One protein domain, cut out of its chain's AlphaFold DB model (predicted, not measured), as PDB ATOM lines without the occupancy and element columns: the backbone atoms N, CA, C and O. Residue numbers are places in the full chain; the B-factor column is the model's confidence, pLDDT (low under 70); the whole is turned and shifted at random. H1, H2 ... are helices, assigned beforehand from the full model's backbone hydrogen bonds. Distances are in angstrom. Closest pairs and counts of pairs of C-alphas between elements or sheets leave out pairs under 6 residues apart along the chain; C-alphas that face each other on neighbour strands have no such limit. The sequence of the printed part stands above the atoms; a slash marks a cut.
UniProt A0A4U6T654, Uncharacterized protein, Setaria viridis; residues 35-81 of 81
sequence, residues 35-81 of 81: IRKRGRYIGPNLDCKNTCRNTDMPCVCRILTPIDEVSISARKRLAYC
ATOM      1  N   ILE A  35     118.878 139.217 173.504       85.25
ATOM      2  CA  ILE A  35     119.220 137.862 173.044       85.25
ATOM      3  C   ILE A  35     120.727 137.600 173.020       85.25
ATOM      4  O   ILE A  35     121.142 136.472 172.740       85.25
ATOM      5  N   ARG A  36     121.563 138.598 173.331       86.94
ATOM      6  CA  ARG A  36     123.024 138.456 173.333       86.94
ATOM      7  C   ARG A  36     123.464 137.330 174.269       86.94
ATOM      8  O   ARG A  36     123.054 137.251 175.435       86.94
ATOM      9  N   LYS A  37     124.323 136.437 173.770       84.19
ATOM     10  CA  LYS A  37     124.795 135.271 174.532       84.19
ATOM     11  C   LYS A  37     125.718 135.677 175.681       84.19
ATOM     12  O   LYS A  37     125.555 135.183 176.792       84.19
ATOM     13  N   ARG A  38     126.647 136.604 175.425       82.44
ATOM     14  CA  ARG A  38     127.635 137.100 176.398       82.44
ATOM     15  C   ARG A  38     127.267 138.485 176.944       82.44
ATOM     16  O   ARG A  38     126.684 139.306 176.240       82.44
ATOM     17  N   GLY A  39     127.663 138.752 178.187       80.12
ATOM     18  CA  GLY A  39     127.457 140.031 178.873       80.12
ATOM     19  C   GLY A  39     126.267 140.037 179.835       80.12
ATOM     20  O   GLY A  39     125.624 139.010 180.060       80.12
ATOM     21  N   ARG A  40     126.004 141.210 180.427       81.56
ATOM     22  CA  ARG A  40     124.935 141.407 181.415       81.56
ATOM     23  C   ARG A  40     123.573 141.067 180.808       81.56
ATOM     24  O   ARG A  40     123.329 141.326 179.632       81.56
ATOM     25  N   TYR A  41     122.704 140.474 181.620       82.00
ATOM     26  CA  TYR A  41     121.322 140.246 181.234       82.00
ATOM     27  C   TYR A  41     120.593 141.583 181.050       82.00
ATOM     28  O   TYR A  41     120.637 142.436 181.936       82.00
ATOM     29  N   ILE A  42     119.945 141.748 179.896       84.31
ATOM     30  CA  ILE A  42     119.113 142.900 179.550       84.31
ATOM     31  C   ILE A  42     117.756 142.329 179.134       84.31
ATOM     32  O   ILE A  42     117.687 141.489 178.241       84.31
ATOM     33  N   GLY A  43     116.682 142.724 179.817       83.88
ATOM     34  CA  GLY A  43     115.332 142.283 179.456       83.88
ATOM     35  C   GLY A  43     114.891 142.836 178.092       83.88
ATOM     36  O   GLY A  43     115.464 143.823 177.624       83.88
ATOM     37  N   PRO A  44     113.889 142.227 177.434       86.50
ATOM     38  CA  PRO A  44     113.344 142.737 176.179       86.50
ATOM     39  C   PRO A  44     112.624 144.069 176.402       86.50
ATOM     40  O   PRO A  44     111.727 144.174 177.249       86.50
ATOM     41  N   ASN A  45     113.008 145.082 175.626       87.62
ATOM     42  CA  ASN A  45     112.259 146.333 175.526       87.62
ATOM     43  C   ASN A  45     110.930 146.106 174.773       87.62
ATOM     44  O   ASN A  45     110.655 145.014 174.265       87.62
ATOM     45  N   LEU A  46     110.073 147.129 174.733       87.06
ATOM     46  CA  LEU A  46     108.758 147.023 174.094       87.06
ATOM     47  C   LEU A  46     108.872 146.684 172.598       87.06
ATOM     48  O   LEU A  46     108.107 145.859 172.103       87.06
ATOM     49  N   ASP A  47     109.867 147.240 171.911       86.25
ATOM     50  CA  ASP A  47     110.103 146.993 170.486       86.25
ATOM     51  C   ASP A  47     110.513 145.549 170.203       86.25
ATOM     52  O   ASP A  47     110.001 144.930 169.270       86.25
ATOM     53  N   CYS A  48     111.369 144.968 171.045       86.75
ATOM     54  CA  CYS A  48     111.728 143.560 170.968       86.75
ATOM     55  C   CYS A  48     110.504 142.666 171.195       86.75
ATOM     56  O   CYS A  48     110.257 141.755 170.405       86.75
ATOM     57  N   LYS A  49     109.681 142.959 172.212       87.44
ATOM     58  CA  LYS A  49     108.439 142.208 172.473       87.44
ATOM     59  C   LYS A  49     107.471 142.287 171.294       87.44
ATOM     60  O   LYS A  49     106.919 141.272 170.879       87.44
ATOM     61  N   ASN A  50     107.290 143.478 170.727       87.62
ATOM     62  CA  ASN A  50     106.431 143.686 169.564       87.62
ATOM     63  C   ASN A  50     106.981 142.983 168.322       87.62
ATOM     64  O   ASN A  50     106.217 142.401 167.557       87.62
ATOM     65  N   THR A  51     108.296 143.012 168.119       87.56
ATOM     66  CA  THR A  51     108.949 142.297 167.019       87.56
ATOM     67  C   THR A  51     108.705 140.806 167.161       87.56
ATOM     68  O   THR A  51     108.191 140.188 166.237       87.56
ATOM     69  N   CYS A  52     108.957 140.259 168.345       84.62
ATOM     70  CA  CYS A  52     108.746 138.855 168.639       84.62
ATOM     71  C   CYS A  52     107.303 138.392 168.465       84.62
ATOM     72  O   CYS A  52     107.072 137.389 167.797       84.62
ATOM     73  N   ARG A  53     106.329 139.171 168.944       85.94
ATOM     74  CA  ARG A  53     104.902 138.869 168.769       85.94
ATOM     75  C   ARG A  53     104.472 138.804 167.299       85.94
ATOM     76  O   ARG A  53     103.507 138.123 166.972       85.94
ATOM     77  N   ASN A  54     105.175 139.521 166.424       84.56
ATOM     78  CA  ASN A  54     104.901 139.581 164.989       84.56
ATOM     79  C   ASN A  54     105.804 138.652 164.159       84.56
ATOM     80  O   ASN A  54     105.799 138.729 162.926       84.56
ATOM     81  N   THR A  55     106.598 137.796 164.807       83.81
ATOM     82  CA  THR A  55     107.523 136.888 164.132       83.81
ATOM     83  C   THR A  55     107.235 135.436 164.496       83.81
ATOM     84  O   THR A  55     107.102 135.079 165.661       83.81
ATOM     85  N   ASP A  56     107.224 134.563 163.488       82.62
ATOM     86  CA  ASP A  56     107.212 133.116 163.693       82.62
ATOM     87  C   ASP A  56     108.581 132.644 164.218       82.62
ATOM     88  O   ASP A  56     109.532 132.394 163.464       82.62
ATOM     89  N   MET A  57     108.696 132.576 165.545       77.19
ATOM     90  CA  MET A  57     109.932 132.188 166.220       77.19
ATOM     91  C   MET A  57     110.414 130.774 165.886       77.19
ATOM     92  O   MET A  57     111.613 130.626 165.622       77.19
ATOM     93  N   PRO A  58     109.561 129.732 165.877       81.38
ATOM     94  CA  PRO A  58     109.967 128.397 165.447       81.38
ATOM     95  C   PRO A  58     110.619 128.386 164.060       81.38
ATOM     96  O   PRO A  58     111.655 127.743 163.875       81.38
ATOM     97  N   CYS A  59     110.069 129.139 163.103       83.00
ATOM     98  CA  CYS A  59     110.623 129.230 161.757       83.00
ATOM     99  C   CYS A  59     112.005 129.904 161.742       83.00
ATOM    100  O   CYS A  59     112.961 129.375 161.170       83.00
ATOM    101  N   VAL A  60     112.153 131.017 162.463       82.00
ATOM    102  CA  VAL A  60     113.438 131.724 162.588       82.00
ATOM    103  C   VAL A  60     114.491 130.883 163.319       82.00
ATOM    104  O   VAL A  60     115.676 130.964 162.992       82.00
ATOM    105  N   CYS A  61     114.094 130.042 164.280       80.88
ATOM    106  CA  CYS A  61     115.005 129.100 164.939       80.88
ATOM    107  C   CYS A  61     115.609 128.089 163.969       80.88
ATOM    108  O   CYS A  61     116.786 127.772 164.104       80.88
ATOM    109  N   ARG A  62     114.838 127.618 162.985       83.38
ATOM    110  CA  ARG A  62     115.294 126.601 162.028       83.38
ATOM    111  C   ARG A  62     116.341 127.103 161.039       83.38
ATOM    112  O   ARG A  62     117.101 126.295 160.526       83.38
ATOM    113  N   ILE A  63     116.386 128.409 160.777       84.44
ATOM    114  CA  ILE A  63     117.344 129.013 159.835       84.44
ATOM    115  C   ILE A  63     118.546 129.667 160.531       84.44
ATOM    116  O   ILE A  63     119.318 130.399 159.902       84.44
ATOM    117  N   LEU A  64     118.687 129.469 161.845       81.25
ATOM    118  CA  LEU A  64     119.886 129.901 162.545       81.25
ATOM    119  C   LEU A  64     121.079 129.073 162.094       81.25
ATOM    120  O   LEU A  64     121.039 127.849 162.034       81.25
ATOM    121  N   THR A  65     122.162 129.778 161.814       84.19
ATOM    122  CA  THR A  65     123.456 129.169 161.554       84.19
ATOM    123  C   THR A  65     124.219 129.031 162.873       84.19
ATOM    124  O   THR A  65     124.000 129.820 163.799       84.19
ATOM    125  N   PRO A  66     125.186 128.103 162.963       82.62
ATOM    126  CA  PRO A  66     126.066 128.002 164.126       82.62
ATOM    127  C   PRO A  66     126.767 129.329 164.464       82.62
ATOM    128  O   PRO A  66     126.998 129.632 165.630       82.62
ATOM    129  N   ILE A  67     127.059 130.152 163.450       82.00
ATOM    130  CA  ILE A  67     127.679 131.477 163.604       82.00
ATOM    131  C   ILE A  67     126.756 132.425 164.378       82.00
ATOM    132  O   ILE A  67     127.212 133.159 165.258       82.00
ATOM    133  N   ASP A  68     125.450 132.381 164.104       81.81
ATOM    134  CA  ASP A  68     124.478 133.155 164.871       81.81
ATOM    135  C   ASP A  68     124.489 132.708 166.341       81.81
ATOM    136  O   ASP A  68     124.564 133.539 167.245       81.81
ATOM    137  N   GLU A  69     124.508 131.398 166.602       81.62
ATOM    138  CA  GLU A  69     124.492 130.827 167.958       81.62
ATOM    139  C   GLU A  69     125.753 131.104 168.789       81.62
ATOM    140  O   GLU A  69     125.745 130.953 170.019       81.62
ATOM    141  N   VAL A  70     126.851 131.526 168.158       83.88
ATOM    142  CA  VAL A  70     128.033 132.041 168.867       83.88
ATOM    143  C   VAL A  70     127.713 133.384 169.528       83.88
ATOM    144  O   VAL A  70     128.145 133.642 170.656       83.88
ATOM    145  N   SER A  71     126.919 134.218 168.858       82.25
ATOM    146  CA  SER A  71     126.644 135.604 169.251       82.25
ATOM    147  C   SER A  71     125.352 135.745 170.057       82.25
ATOM    148  O   SER A  71     125.280 136.537 171.007       82.25
ATOM    149  N   ILE A  72     124.338 134.950 169.719       83.44
ATOM    150  CA  ILE A  72     123.000 135.010 170.303       83.44
ATOM    151  C   ILE A  72     122.629 133.709 171.015       83.44
ATOM    152  O   ILE A  72     123.061 132.616 170.661       83.44
ATOM    153  N   SER A  73     121.830 133.825 172.070       81.12
ATOM    154  CA  SER A  73     121.298 132.683 172.803       81.12
ATOM    155  C   SER A  73     119.890 132.371 172.309       81.12
ATOM    156  O   SER A  73     118.946 133.106 172.607       81.12
ATOM    157  N   ALA A  74     119.738 131.242 171.612       75.00
ATOM    158  CA  ALA A  74     118.429 130.734 171.195       75.00
ATOM    159  C   ALA A  74     117.471 130.572 172.392       75.00
ATOM    160  O   ALA A  74     116.289 130.887 172.288       75.00
ATOM    161  N   ARG A  75     117.997 130.177 173.561       75.06
ATOM    162  CA  ARG A  75     117.224 130.037 174.803       75.06
ATOM    163  C   ARG A  75     116.674 131.368 175.313       75.06
ATOM    164  O   ARG A  75     115.505 131.431 175.669       75.06
ATOM    165  N   LYS A  76     117.499 132.423 175.337       75.00
ATOM    166  CA  LYS A  76     117.037 133.772 175.710       75.00
ATOM    167  C   LYS A  76     115.950 134.237 174.751       75.00
ATOM    168  O   LYS A  76     114.901 134.672 175.188       75.00
ATOM    169  N   ARG A  77     116.165 134.057 173.449       70.06
ATOM    170  CA  ARG A  77     115.182 134.425 172.431       70.06
ATOM    171  C   ARG A  77     113.830 133.729 172.632       70.06
ATOM    172  O   ARG A  77     112.820 134.411 172.624       70.06
ATOM    173  N   LEU A  78     113.809 132.414 172.864       68.25
ATOM    174  CA  LEU A  78     112.568 131.670 173.132       68.25
ATOM    175  C   LEU A  78     111.879 132.093 174.437       68.25
ATOM    176  O   LEU A  78     110.661 132.039 174.529       68.25
ATOM    177  N   ALA A  79     112.641 132.514 175.447       69.62
ATOM    178  CA  ALA A  79     112.080 132.955 176.722       69.62
ATOM    179  C   ALA A  79     111.403 134.337 176.652       69.62
ATOM    180  O   ALA A  79     110.679 134.697 177.579       69.62
ATOM    181  N   TYR A  80     111.651 135.118 175.596       67.44
ATOM    182  CA  TYR A  80     111.180 136.500 175.485       67.44
ATOM    183  C   TYR A  80     110.092 136.731 174.428       67.44
ATOM    184  O   TYR A  80     109.621 137.866 174.350       67.44
ATOM    185  N   CYS A  81     109.711 135.724 173.626       67.19
ATOM    186  CA  CYS A  81     109.069 135.954 172.324       67.19
ATOM    187  C   CYS A  81     107.792 135.147 172.013       67.19
ATOM    188  O   CYS A  81     107.866 133.907 172.073       67.19
TER     189      CYS A  81
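What this domain is: This is residues 35 to 81 of the 81 residues of an uncharacterized protein of Setaria viridis (UniProt A0A4U6T654). Picture a flat, open frame of short helices: H1, H2 and H3 follow one another round the rim, and H4 folds back from H3 toward the middle, side by side with H2, its last residue near H1. The first stretch, residues 35 to 45, with no named element, swings out as a wide loop on the side of H4 away from H2 and leads into H1. The printed part has 47 residues, with four named helices in the order H1, H2, H3, H4 and no named strand; its class is all helix. It is compact, with a radius of gyration of the C-alphas of 10.6 A, and spans 27 by 27 by 13 A.

How they stand to each other: Start at H1, residues 46 to 53, the longest helix by residues. H4, residues 74 to 80, is close to it but not clearly touching: the closest C-alphas, of Lys 49 and Tyr 80, are 7.0 A apart. Their lines are only just about perpendicular, at 71 degrees. H2, residues 57 to 62, is also close to H4 but not clearly touching, with the closest C-alphas, of Cys 61 and Ala 74, 7.3 A apart. These two run opposite ways at a shallow tilt of 4 degrees. H3, residues 66 to 71, is apart from H1 and from H2, and meets H4 only through their link. H1 and H2 likewise meet only through their link. Every O i to N i+4 pair is within hydrogen-bond range in H1, H2 and H4; in H3 it is 1 of 2.

Where its parts are: Find C-alpha 46 at (108.758, 147.023, 174.094); from there H1 runs 10.5 A to C-alpha 53. H2 covers 8.8 A and H3 9.2 A. H4 runs 10.2 A from C-alpha 74 at (118.429, 130.734, 171.195) to C-alpha 80 at (111.180, 136.500, 175.485).

The domain as a whole: Look at Leu 46 and Pro 66 for the two C-alphas farthest apart, 27.6 A. The printed part has no cut, and the three links between helices are tight. The mean pLDDT of the printed part is 81.6; residues 78 to 81 are under 70.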